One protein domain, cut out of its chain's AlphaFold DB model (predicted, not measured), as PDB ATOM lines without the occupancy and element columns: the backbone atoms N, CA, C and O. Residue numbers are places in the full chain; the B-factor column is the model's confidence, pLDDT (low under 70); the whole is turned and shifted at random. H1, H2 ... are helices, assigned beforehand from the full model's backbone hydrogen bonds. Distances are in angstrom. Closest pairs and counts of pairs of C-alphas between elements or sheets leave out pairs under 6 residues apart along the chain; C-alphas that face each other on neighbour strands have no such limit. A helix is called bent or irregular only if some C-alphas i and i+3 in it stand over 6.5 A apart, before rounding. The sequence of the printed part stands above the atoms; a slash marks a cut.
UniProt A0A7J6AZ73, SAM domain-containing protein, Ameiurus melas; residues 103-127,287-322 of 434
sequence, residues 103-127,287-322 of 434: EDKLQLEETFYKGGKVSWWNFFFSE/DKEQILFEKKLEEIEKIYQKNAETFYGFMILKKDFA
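This is residues 103 to 127 and 287 to 322 of the 434 residues of the protein "SAM domain-containing protein" of Ameiurus melas (UniProt A0A7J6AZ73). A long kinked helix, H3, turns sharply near residue 304 and leads into the short H4, which runs back beside the first part of H3; H1 meets H4 at its last residues, 112 to 114, and H2 crosses the first half of H1 at nearly a right angle. The two pairs, H3 with H4 and H1 with H2, are joined at the place where H1 meets H4, and H2 stays apart from both H3 and H4. The 61 printed residues hold four named helices, in the order H1, H2, H3, H4, and no named strand; the class is all helix, with 50 residues in the helices. The whole is compact, with a radius of gyration of the C-alphas of 11.4 A, and rounded, with spans of 30 by 24 by 20 A.

Start with H3, residues 287 to 310, the longest helix, and look near residue 304 for its kink of 128 degrees. H3 is irregular there: C-alphas 303 and 306 are 9.5 A apart, and its line is a rough one. H4, residues 312 to 318, forms a helical hairpin with it, at a shallow tilt of 28 degrees, opposite ways. The two only just touch, with 3 pairs of C-alphas within 8 A; the closest C-alphas are those of Phe 293 and Lys 318, 6.3 A apart. Next find H1, residues 103 to 114, which touches H4 with residues 112 to 114 alone, at a steep tilt of 62 degrees, the same way; the closest C-alphas, of Lys 114 and Gly 313, are 4.7 A apart. H1 and H3 are close but not clearly touching, with the C-alphas of Lys 114 and Thr 310 closest at 6.8 A. H2, residues 120 to 126, touches H1 at residues 105 to 109 alone, about perpendicular at 79 degrees; the closest C-alphas are those of Glu 109 and Asn 122, 6.6 A apart. The helix packing is mostly crossed, only just: 1 of the 3 touching pairs is at a shallow tilt. In H1, H2 and H4 every O i to N i+4 pair is within hydrogen-bond range; in H3 15 of 20 are.

Find C-alpha 287 at (-11.815, 49.602, 37.630); from there H3 runs to C-alpha 310, 23.9 A away. H4 ends at C-alpha 318, at (-3.529, 46.613, 44.521), after 9.5 A. H1 begins at C-alpha 103, at (-3.775, 24.866, 57.512), and measures 16.3 A to C-alpha 114. H2 measures 10.1 A from C-alpha 120 to C-alpha 126.

The C-alphas of Glu 103 and Asp 287 are the two farthest apart, at 32.7 A. Residues 128 to 286 are not printed, and C-alphas 127 and 287 stand 23.3 A apart across this cut, which lies in the link from H2 to H3. The links from H1 to H2 and from H3 to H4 are tight. The mean pLDDT of the printed part is 87.4, and residue 103 is under 70.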
ATOM      1  N   GLU A 103      -5.116  24.318  57.262       52.03
ATOM      2  CA  GLU A 103      -3.775  24.866  57.512       52.03
ATOM      3  C   GLU A 103      -2.921  24.941  56.234       52.03
ATOM      4  O   GLU A 103      -2.301  25.977  55.981       52.03
ATOM      5  N   ASP A 104      -2.980  23.927  55.363       70.12
ATOM      6  CA  ASP A 104      -2.302  23.934  54.062       70.12
ATOM      7  C   ASP A 104      -2.909  24.984  53.129       70.12
ATOM      8  O   ASP A 104      -2.178  25.723  52.465       70.12
ATOM      9  N   LYS A 105      -4.243  25.131  53.123       79.56
ATOM     10  CA  LYS A 105      -4.931  26.183  52.351       79.56
ATOM     11  C   LYS A 105      -4.463  27.577  52.773       79.56
ATOM     12  O   LYS A 105      -4.072  28.370  51.915       79.56
ATOM     13  N   LEU A 106      -4.492  27.876  54.074       82.00
ATOM     14  CA  LEU A 106      -4.110  29.194  54.589       82.00
ATOM     15  C   LEU A 106      -2.641  29.509  54.305       82.00
ATOM     16  O   LEU A 106      -2.336  30.640  53.927       82.00
ATOM     17  N   GLN A 107      -1.750  28.522  54.436       80.38
ATOM     18  CA  GLN A 107      -0.328  28.677  54.135       80.38
ATOM     19  C   GLN A 107      -0.062  28.864  52.635       80.38
ATOM     20  O   GLN A 107       0.787  29.677  52.252       80.38
ATOM     21  N   LEU A 108      -0.783  28.148  51.769       85.25
ATOM     22  CA  LEU A 108      -0.702  28.309  50.315       85.25
ATOM     23  C   LEU A 108      -1.205  29.685  49.869       85.25
ATOM     24  O   LEU A 108      -0.600  30.309  48.995       85.25
ATOM     25  N   GLU A 109      -2.295  30.177  50.460       87.75
ATOM     26  CA  GLU A 109      -2.800  31.529  50.211       87.75
ATOM     27  C   GLU A 109      -1.833  32.598  50.725       87.75
ATOM     28  O   GLU A 109      -1.498  33.522  49.985       87.75
ATOM     29  N   GLU A 110      -1.316  32.453  51.947       87.12
ATOM     30  CA  GLU A 110      -0.333  33.375  52.517       87.12
ATOM     31  C   GLU A 110       0.928  33.458  51.643       87.12
ATOM     32  O   GLU A 110       1.393  34.551  51.315       87.12
ATOM     33  N   THR A 111       1.455  32.309  51.211       85.44
ATOM     34  CA  THR A 111       2.622  32.241  50.319       85.44
ATOM     35  C   THR A 111       2.345  32.972  49.008       85.44
ATOM     36  O   THR A 111       3.171  33.766  48.552       85.44
ATOM     37  N   PHE A 112       1.169  32.758  48.417       90.44
ATOM     38  CA  PHE A 112       0.770  33.428  47.183       90.44
ATOM     39  C   PHE A 112       0.654  34.951  47.366       90.44
ATOM     40  O   PHE A 112       1.314  35.700  46.645       90.44
ATOM     41  N   TYR A 113      -0.107  35.431  48.356       90.19
ATOM     42  CA  TYR A 113      -0.342  36.867  48.552       90.19
ATOM     43  C   TYR A 113       0.888  37.636  49.041       90.19
ATOM     44  O   TYR A 113       1.002  38.836  48.780       90.19
ATOM     45  N   LYS A 114       1.856  36.968  49.678       86.56
ATOM     46  CA  LYS A 114       3.171  37.564  49.954       86.56
ATOM     47  C   LYS A 114       3.988  37.805  48.684       86.56
ATOM     48  O   LYS A 114       4.821  38.701  48.692       86.56
ATOM     49  N   GLY A 115       3.711  37.099  47.585       84.19
ATOM     50  CA  GLY A 115       4.404  37.235  46.295       84.19
ATOM     51  C   GLY A 115       5.074  35.945  45.799       84.19
ATOM     52  O   GLY A 115       5.941  35.979  44.916       84.19
ATOM     53  N   GLY A 116       4.694  34.800  46.369       85.06
ATOM     54  CA  GLY A 116       5.028  33.474  45.860       85.06
ATOM     55  C   GLY A 116       4.364  33.174  44.510       85.06
ATOM     56  O   GLY A 116       3.459  33.877  44.055       85.06
ATOM     57  N   LYS A 117       4.833  32.118  43.835       86.06
ATOM     58  CA  LYS A 117       4.192  31.630  42.602       86.06
ATOM     59  C   LYS A 117       2.845  30.999  42.963       86.06
ATOM     60  O   LYS A 117       2.746  30.314  43.976       86.06
ATOM     61  N   VAL A 118       1.826  31.218  42.131       91.25
ATOM     62  CA  VAL A 118       0.530  30.545  42.293       91.25
ATOM     63  C   VAL A 118       0.695  29.030  42.121       91.25
ATOM     64  O   VAL A 118       1.471  28.577  41.279       91.25
ATOM     65  N   SER A 119      -0.041  28.253  42.907       90.44
ATOM     66  CA  SER A 119      -0.134  26.798  42.786       90.44
ATOM     67  C   SER A 119      -1.495  26.379  42.227       90.44
ATOM     68  O   SER A 119      -2.469  27.132  42.284       90.44
ATOM     69  N   TRP A 120      -1.592  25.142  41.743       92.44
ATOM     70  CA  TRP A 120      -2.872  24.563  41.323       92.44
ATOM     71  C   TRP A 120      -3.892  24.487  42.459       92.44
ATOM     72  O   TRP A 120      -5.082  24.702  42.237       92.44
ATOM     73  N   TRP A 121      -3.417  24.286  43.687       89.62
ATOM     74  CA  TRP A 121      -4.252  24.292  44.881       89.62
ATOM     75  C   TRP A 121      -4.916  25.646  45.128       89.62
ATOM     76  O   TRP A 121      -6.068  25.682  45.548       89.62
ATOM     77  N   ASN A 122      -4.253  26.765  44.804       91.38
ATOM     78  CA  ASN A 122      -4.883  28.080  44.931       91.38
ATOM     79  C   ASN A 122      -6.125  28.200  44.028       91.38
ATOM     80  O   ASN A 122      -7.135  28.751  44.461       91.38
ATOM     81  N   PHE A 123      -6.080  27.654  42.806       93.44
ATOM     82  CA  PHE A 123      -7.249  27.620  41.923       93.44
ATOM     83  C   PHE A 123      -8.316  26.654  42.445       93.44
ATOM     84  O   PHE A 123      -9.469  27.053  42.604       93.44
ATOM     85  N   PHE A 124      -7.925  25.430  42.808       91.06
ATOM     86  CA  PHE A 124      -8.838  24.427  43.359       91.06
ATOM     87  C   PHE A 124      -9.624  24.945  44.572       91.06
ATOM     88  O   PHE A 124     -10.847  24.809  44.625       91.06
ATOM     89  N   PHE A 125      -8.942  25.573  45.535       86.88
ATOM     90  CA  PHE A 125      -9.581  26.098  46.739       86.88
ATOM     91  C   PHE A 125     -10.492  27.294  46.459       86.88
ATOM     92  O   PHE A 125     -11.482  27.472  47.171       86.88
ATOM     93  N   SER A 126     -10.192  28.091  45.431       87.00
ATOM     94  CA  SER A 126     -11.023  29.231  45.028       87.00
ATOM     95  C   SER A 126     -12.353  28.829  44.380       87.00
ATOM     96  O   SER A 126     -13.288  29.622  44.379       87.00
ATOM     97  N   GLU A 127     -12.453  27.599  43.866       87.00
ATOM     98  CA  GLU A 127     -13.678  27.046  43.268       87.00
ATOM     99  C   GLU A 127     -14.555  26.290  44.283       87.00
ATOM    100  O   GLU A 127     -15.660  25.866  43.947       87.00
ATOM    101  N   ASP A 287     -10.851  49.297  36.561       93.69
ATOM    102  CA  ASP A 287     -11.815  49.602  37.630       93.69
ATOM    103  C   ASP A 287     -12.531  48.339  38.141       93.69
ATOM    104  O   ASP A 287     -12.779  48.188  39.336       93.69
ATOM    105  N   LYS A 288     -12.804  47.381  37.243       93.25
ATOM    106  CA  LYS A 288     -13.370  46.074  37.608       93.25
ATOM    107  C   LYS A 288     -12.412  45.273  38.489       93.25
ATOM    108  O   LYS A 288     -12.844  44.704  39.488       93.25
ATOM    109  N   GLU A 289     -11.132  45.219  38.122       94.38
ATOM    110  CA  GLU A 289     -10.114  44.522  38.910       94.38
ATOM    111  C   GLU A 289      -9.944  45.177  40.276       94.38
ATOM    112  O   GLU A 289      -9.949  44.461  41.270       94.38
ATOM    113  N   GLN A 290      -9.865  46.511  40.344       94.38
ATOM    114  CA  GLN A 290      -9.749  47.244  41.608       94.38
ATOM    115  C   GLN A 290     -10.850  46.805  42.577       94.38
ATOM    116  O   GLN A 290     -10.535  46.220  43.611       94.38
ATOM    117  N   ILE A 291     -12.123  46.885  42.165       93.88
ATOM    118  CA  ILE A 291     -13.269  46.464  42.991       93.88
ATOM    119  C   ILE A 291     -13.109  45.026  43.520       93.88
ATOM    120  O   ILE A 291     -13.463  44.740  44.667       93.88
ATOM    121  N   LEU A 292     -12.588  44.102  42.706       93.94
ATOM    122  CA  LEU A 292     -12.325  42.723  43.134       93.94
ATOM    123  C   LEU A 292     -11.180  42.643  44.154       93.94
ATOM    124  O   LEU A 292     -11.296  41.906  45.132       93.94
ATOM    125  N   PHE A 293     -10.107  43.414  43.969       94.06
ATOM    126  CA  PHE A 293      -9.011  43.529  44.931       94.06
ATOM    127  C   PHE A 293      -9.453  44.189  46.245       94.06
ATOM    128  O   PHE A 293      -8.980  43.784  47.303       94.06
ATOM    129  N   GLU A 294     -10.359  45.168  46.228       94.44
ATOM    130  CA  GLU A 294     -10.953  45.712  47.455       94.44
ATOM    131  C   GLU A 294     -11.752  44.645  48.211       94.44
ATOM    132  O   GLU A 294     -11.485  44.408  49.387       94.44
ATOM    133  N   LYS A 295     -12.654  43.927  47.532       93.50
ATOM    134  CA  LYS A 295     -13.428  42.842  48.159       93.50
ATOM    135  C   LYS A 295     -12.533  41.733  48.708       93.50
ATOM    136  O   LYS A 295     -12.792  41.205  49.786       93.50
ATOM    137  N   LYS A 296     -11.472  41.379  47.977       92.88
ATOM    138  CA  LYS A 296     -10.523  40.358  48.426       92.88
ATOM    139  C   LYS A 296      -9.689  40.838  49.612       92.88
ATOM    140  O   LYS A 296      -9.387  40.033  50.486       92.88
ATOM    141  N   LEU A 297      -9.365  42.131  49.689       93.12
ATOM    142  CA  LEU A 297      -8.702  42.699  50.863       93.12
ATOM    143  C   LEU A 297      -9.580  42.569  52.114       93.12
ATOM    144  O   LEU A 297      -9.079  42.124  53.138       93.12
ATOM    145  N   GLU A 298     -10.880  42.867  52.022       92.06
ATOM    146  CA  GLU A 298     -11.802  42.712  53.160       92.06
ATOM    147  C   GLU A 298     -11.857  41.267  53.681       92.06
ATOM    148  O   GLU A 298     -11.961  41.029  54.882       92.06
ATOM    149  N   GLU A 299     -11.806  40.280  52.784       89.75
ATOM    150  CA  GLU A 299     -11.727  38.864  53.153       89.75
ATOM    151  C   GLU A 299     -10.387  38.533  53.821       89.75
ATOM    152  O   GLU A 299     -10.365  37.918  54.888       89.75
ATOM    153  N   ILE A 300      -9.275  38.976  53.226       89.62
ATOM    154  CA  ILE A 300      -7.930  38.772  53.772       89.62
ATOM    155  C   ILE A 300      -7.826  39.383  55.176       89.62
ATOM    156  O   ILE A 300      -7.317  38.738  56.086       89.62
ATOM    157  N   GLU A 301      -8.346  40.588  55.396       91.00
ATOM    158  CA  GLU A 301      -8.336  41.246  56.706       91.00
ATOM    159  C   GLU A 301      -9.189  40.494  57.740       91.00
ATOM    160  O   GLU A 301      -8.793  40.394  58.902       91.00
ATOM    161  N   LYS A 302     -10.318  39.898  57.335       88.62
ATOM    162  CA  LYS A 302     -11.145  39.065  58.229       88.62
ATOM    163  C   LYS A 302     -10.425  37.788  58.664       88.62
ATOM    164  O   LYS A 302     -10.542  37.400  59.824       88.62
ATOM    165  N   ILE A 303      -9.699  37.142  57.751       85.94
ATOM    166  CA  ILE A 303      -9.032  35.854  58.000       85.94
ATOM    167  C   ILE A 303      -7.683  36.053  58.707       85.94
ATOM    168  O   ILE A 303      -7.398  35.392  59.701       85.94
ATOM    169  N   TYR A 304      -6.862  36.979  58.212       83.50
ATOM    170  CA  TYR A 304      -5.458  37.143  58.608       83.50
ATOM    171  C   TYR A 304      -5.214  38.345  59.530       83.50
ATOM    172  O   TYR A 304      -4.108  38.500  60.059       83.50
ATOM    173  N   GLN A 305      -6.226  39.188  59.761       86.38
ATOM    174  CA  GLN A 305      -6.168  40.332  60.672       86.38
ATOM    175  C   GLN A 305      -4.948  41.225  60.381       86.38
ATOM    176  O   GLN A 305      -4.757  41.686  59.258       86.38
ATOM    177  N   LYS A 306      -4.079  41.442  61.378       75.31
ATOM    178  CA  LYS A 306      -2.883  42.290  61.265       75.31
ATOM    179  C   LYS A 306      -1.847  41.765  60.264       75.31
ATOM    180  O   LYS A 306      -1.026  42.544  59.794       75.31
ATOM    181  N   ASN A 307      -1.875  40.477  59.915       79.31
ATOM    182  CA  ASN A 307      -0.910  39.906  58.972       79.31
ATOM    183  C   ASN A 307      -1.201  40.315  57.518       79.31
ATOM    184  O   ASN A 307      -0.290  40.258  56.691       79.31
ATOM    185  N   ALA A 308      -2.415  40.794  57.217       82.00
ATOM    186  CA  ALA A 308      -2.814  41.267  55.889       82.00
ATOM    187  C   ALA A 308      -1.881  42.359  55.333       82.00
ATOM    188  O   ALA A 308      -1.565  42.368  54.145       82.00
ATOM    189  N   GLU A 309      -1.363  43.242  56.195       80.00
ATOM    190  CA  GLU A 309      -0.446  44.322  55.797       80.00
ATOM    191  C   GLU A 309       0.896  43.802  55.252       80.00
ATOM    192  O   GLU A 309       1.583  44.510  54.515       80.00
ATOM    193  N   THR A 310       1.262  42.559  55.585       83.38
ATOM    194  CA  THR A 310       2.511  41.916  55.147       83.38
ATOM    195  C   THR A 310       2.381  41.172  53.820       83.38
ATOM    196  O   THR A 310       3.365  40.628  53.314       83.38
ATOM    197  N   PHE A 311       1.185  41.146  53.224       88.88
ATOM    198  CA  PHE A 311       0.930  40.499  51.938       88.88
ATOM    199  C   PHE A 311       1.370  41.422  50.800       88.88
ATOM    200  O   PHE A 311       0.560  41.954  50.038       88.88
ATOM    201  N   TYR A 312       2.679  41.673  50.718       87.00
ATOM    202  CA  TYR A 312       3.235  42.691  49.830       87.00
ATOM    203  C   TYR A 312       2.963  42.405  48.355       87.00
ATOM    204  O   TYR A 312       2.662  43.346  47.631       87.00
ATOM    205  N   GLY A 313       2.975  41.141  47.919       86.94
ATOM    206  CA  GLY A 313       2.573  40.761  46.560       86.94
ATOM    207  C   GLY A 313       1.188  41.283  46.184       86.94
ATOM    208  O   GLY A 313       1.014  41.934  45.153       86.94
ATOM    209  N   PHE A 314       0.219  41.060  47.067       91.56
ATOM    210  CA  PHE A 314      -1.146  41.539  46.907       91.56
ATOM    211  C   PHE A 314      -1.235  43.068  47.000       91.56
ATOM    212  O   PHE A 314      -1.814  43.716  46.126       91.56
ATOM    213  N   MET A 315      -0.632  43.662  48.032       91.00
ATOM    214  CA  MET A 315      -0.760  45.093  48.307       91.00
ATOM    215  C   MET A 315      -0.031  45.969  47.286       91.00
ATOM    216  O   MET A 315      -0.564  47.006  46.899       91.00
ATOM    217  N   ILE A 316       1.144  45.560  46.803       89.25
ATOM    218  CA  ILE A 316       1.888  46.277  45.758       89.25
ATOM    219  C   ILE A 316       1.074  46.314  44.465       89.25
ATOM    220  O   ILE A 316       0.955  47.377  43.857       89.25
ATOM    221  N   LEU A 317       0.476  45.186  44.070       89.50
ATOM    222  CA  LEU A 317      -0.368  45.117  42.881       89.50
ATOM    223  C   LEU A 317      -1.642  45.958  43.045       89.50
ATOM    224  O   LEU A 317      -1.958  46.769  42.180       89.50
ATOM    225  N   LYS A 318      -2.328  45.831  44.189       91.69
ATOM    226  CA  LYS A 318      -3.529  46.613  44.521       91.69
ATOM    227  C   LYS A 318      -3.266  48.122  44.550       91.69
ATOM    228  O   LYS A 318      -4.136  48.907  44.190       91.69
ATOM    229  N   LYS A 319      -2.079  48.543  44.995       88.69
ATOM    230  CA  LYS A 319      -1.642  49.950  45.029       88.69
ATOM    231  C   LYS A 319      -0.997  50.403  43.713       88.69
ATOM    232  O   LYS A 319      -0.285  51.403  43.718       88.69
ATOM    233  N   ASP A 320      -1.211  49.668  42.621       86.38
ATOM    234  CA  ASP A 320      -0.700  49.968  41.276       86.38
ATOM    235  C   ASP A 320       0.812  50.256  41.247       86.38
ATOM    236  O   ASP A 320       1.308  51.138  40.549       86.38
ATOM    237  N   PHE A 321       1.575  49.528  42.069       85.44
ATOM    238  CA  PHE A 321       3.020  49.699  42.206       85.44
ATOM    239  C   PHE A 321       3.452  51.145  42.519       85.44
ATOM    240  O   PHE A 321       4.539  51.559  42.103       85.44
ATOM    241  N   ALA A 322       2.628  51.898  43.259       86.12
ATOM    242  CA  ALA A 322       2.928  53.266  43.674       86.12
ATOM    243  C   ALA A 322       4.322  53.353  44.338       86.12
ATOM    244  O   ALA A 322       4.556  52.680  45.354       86.12
TER     245      ALA A 322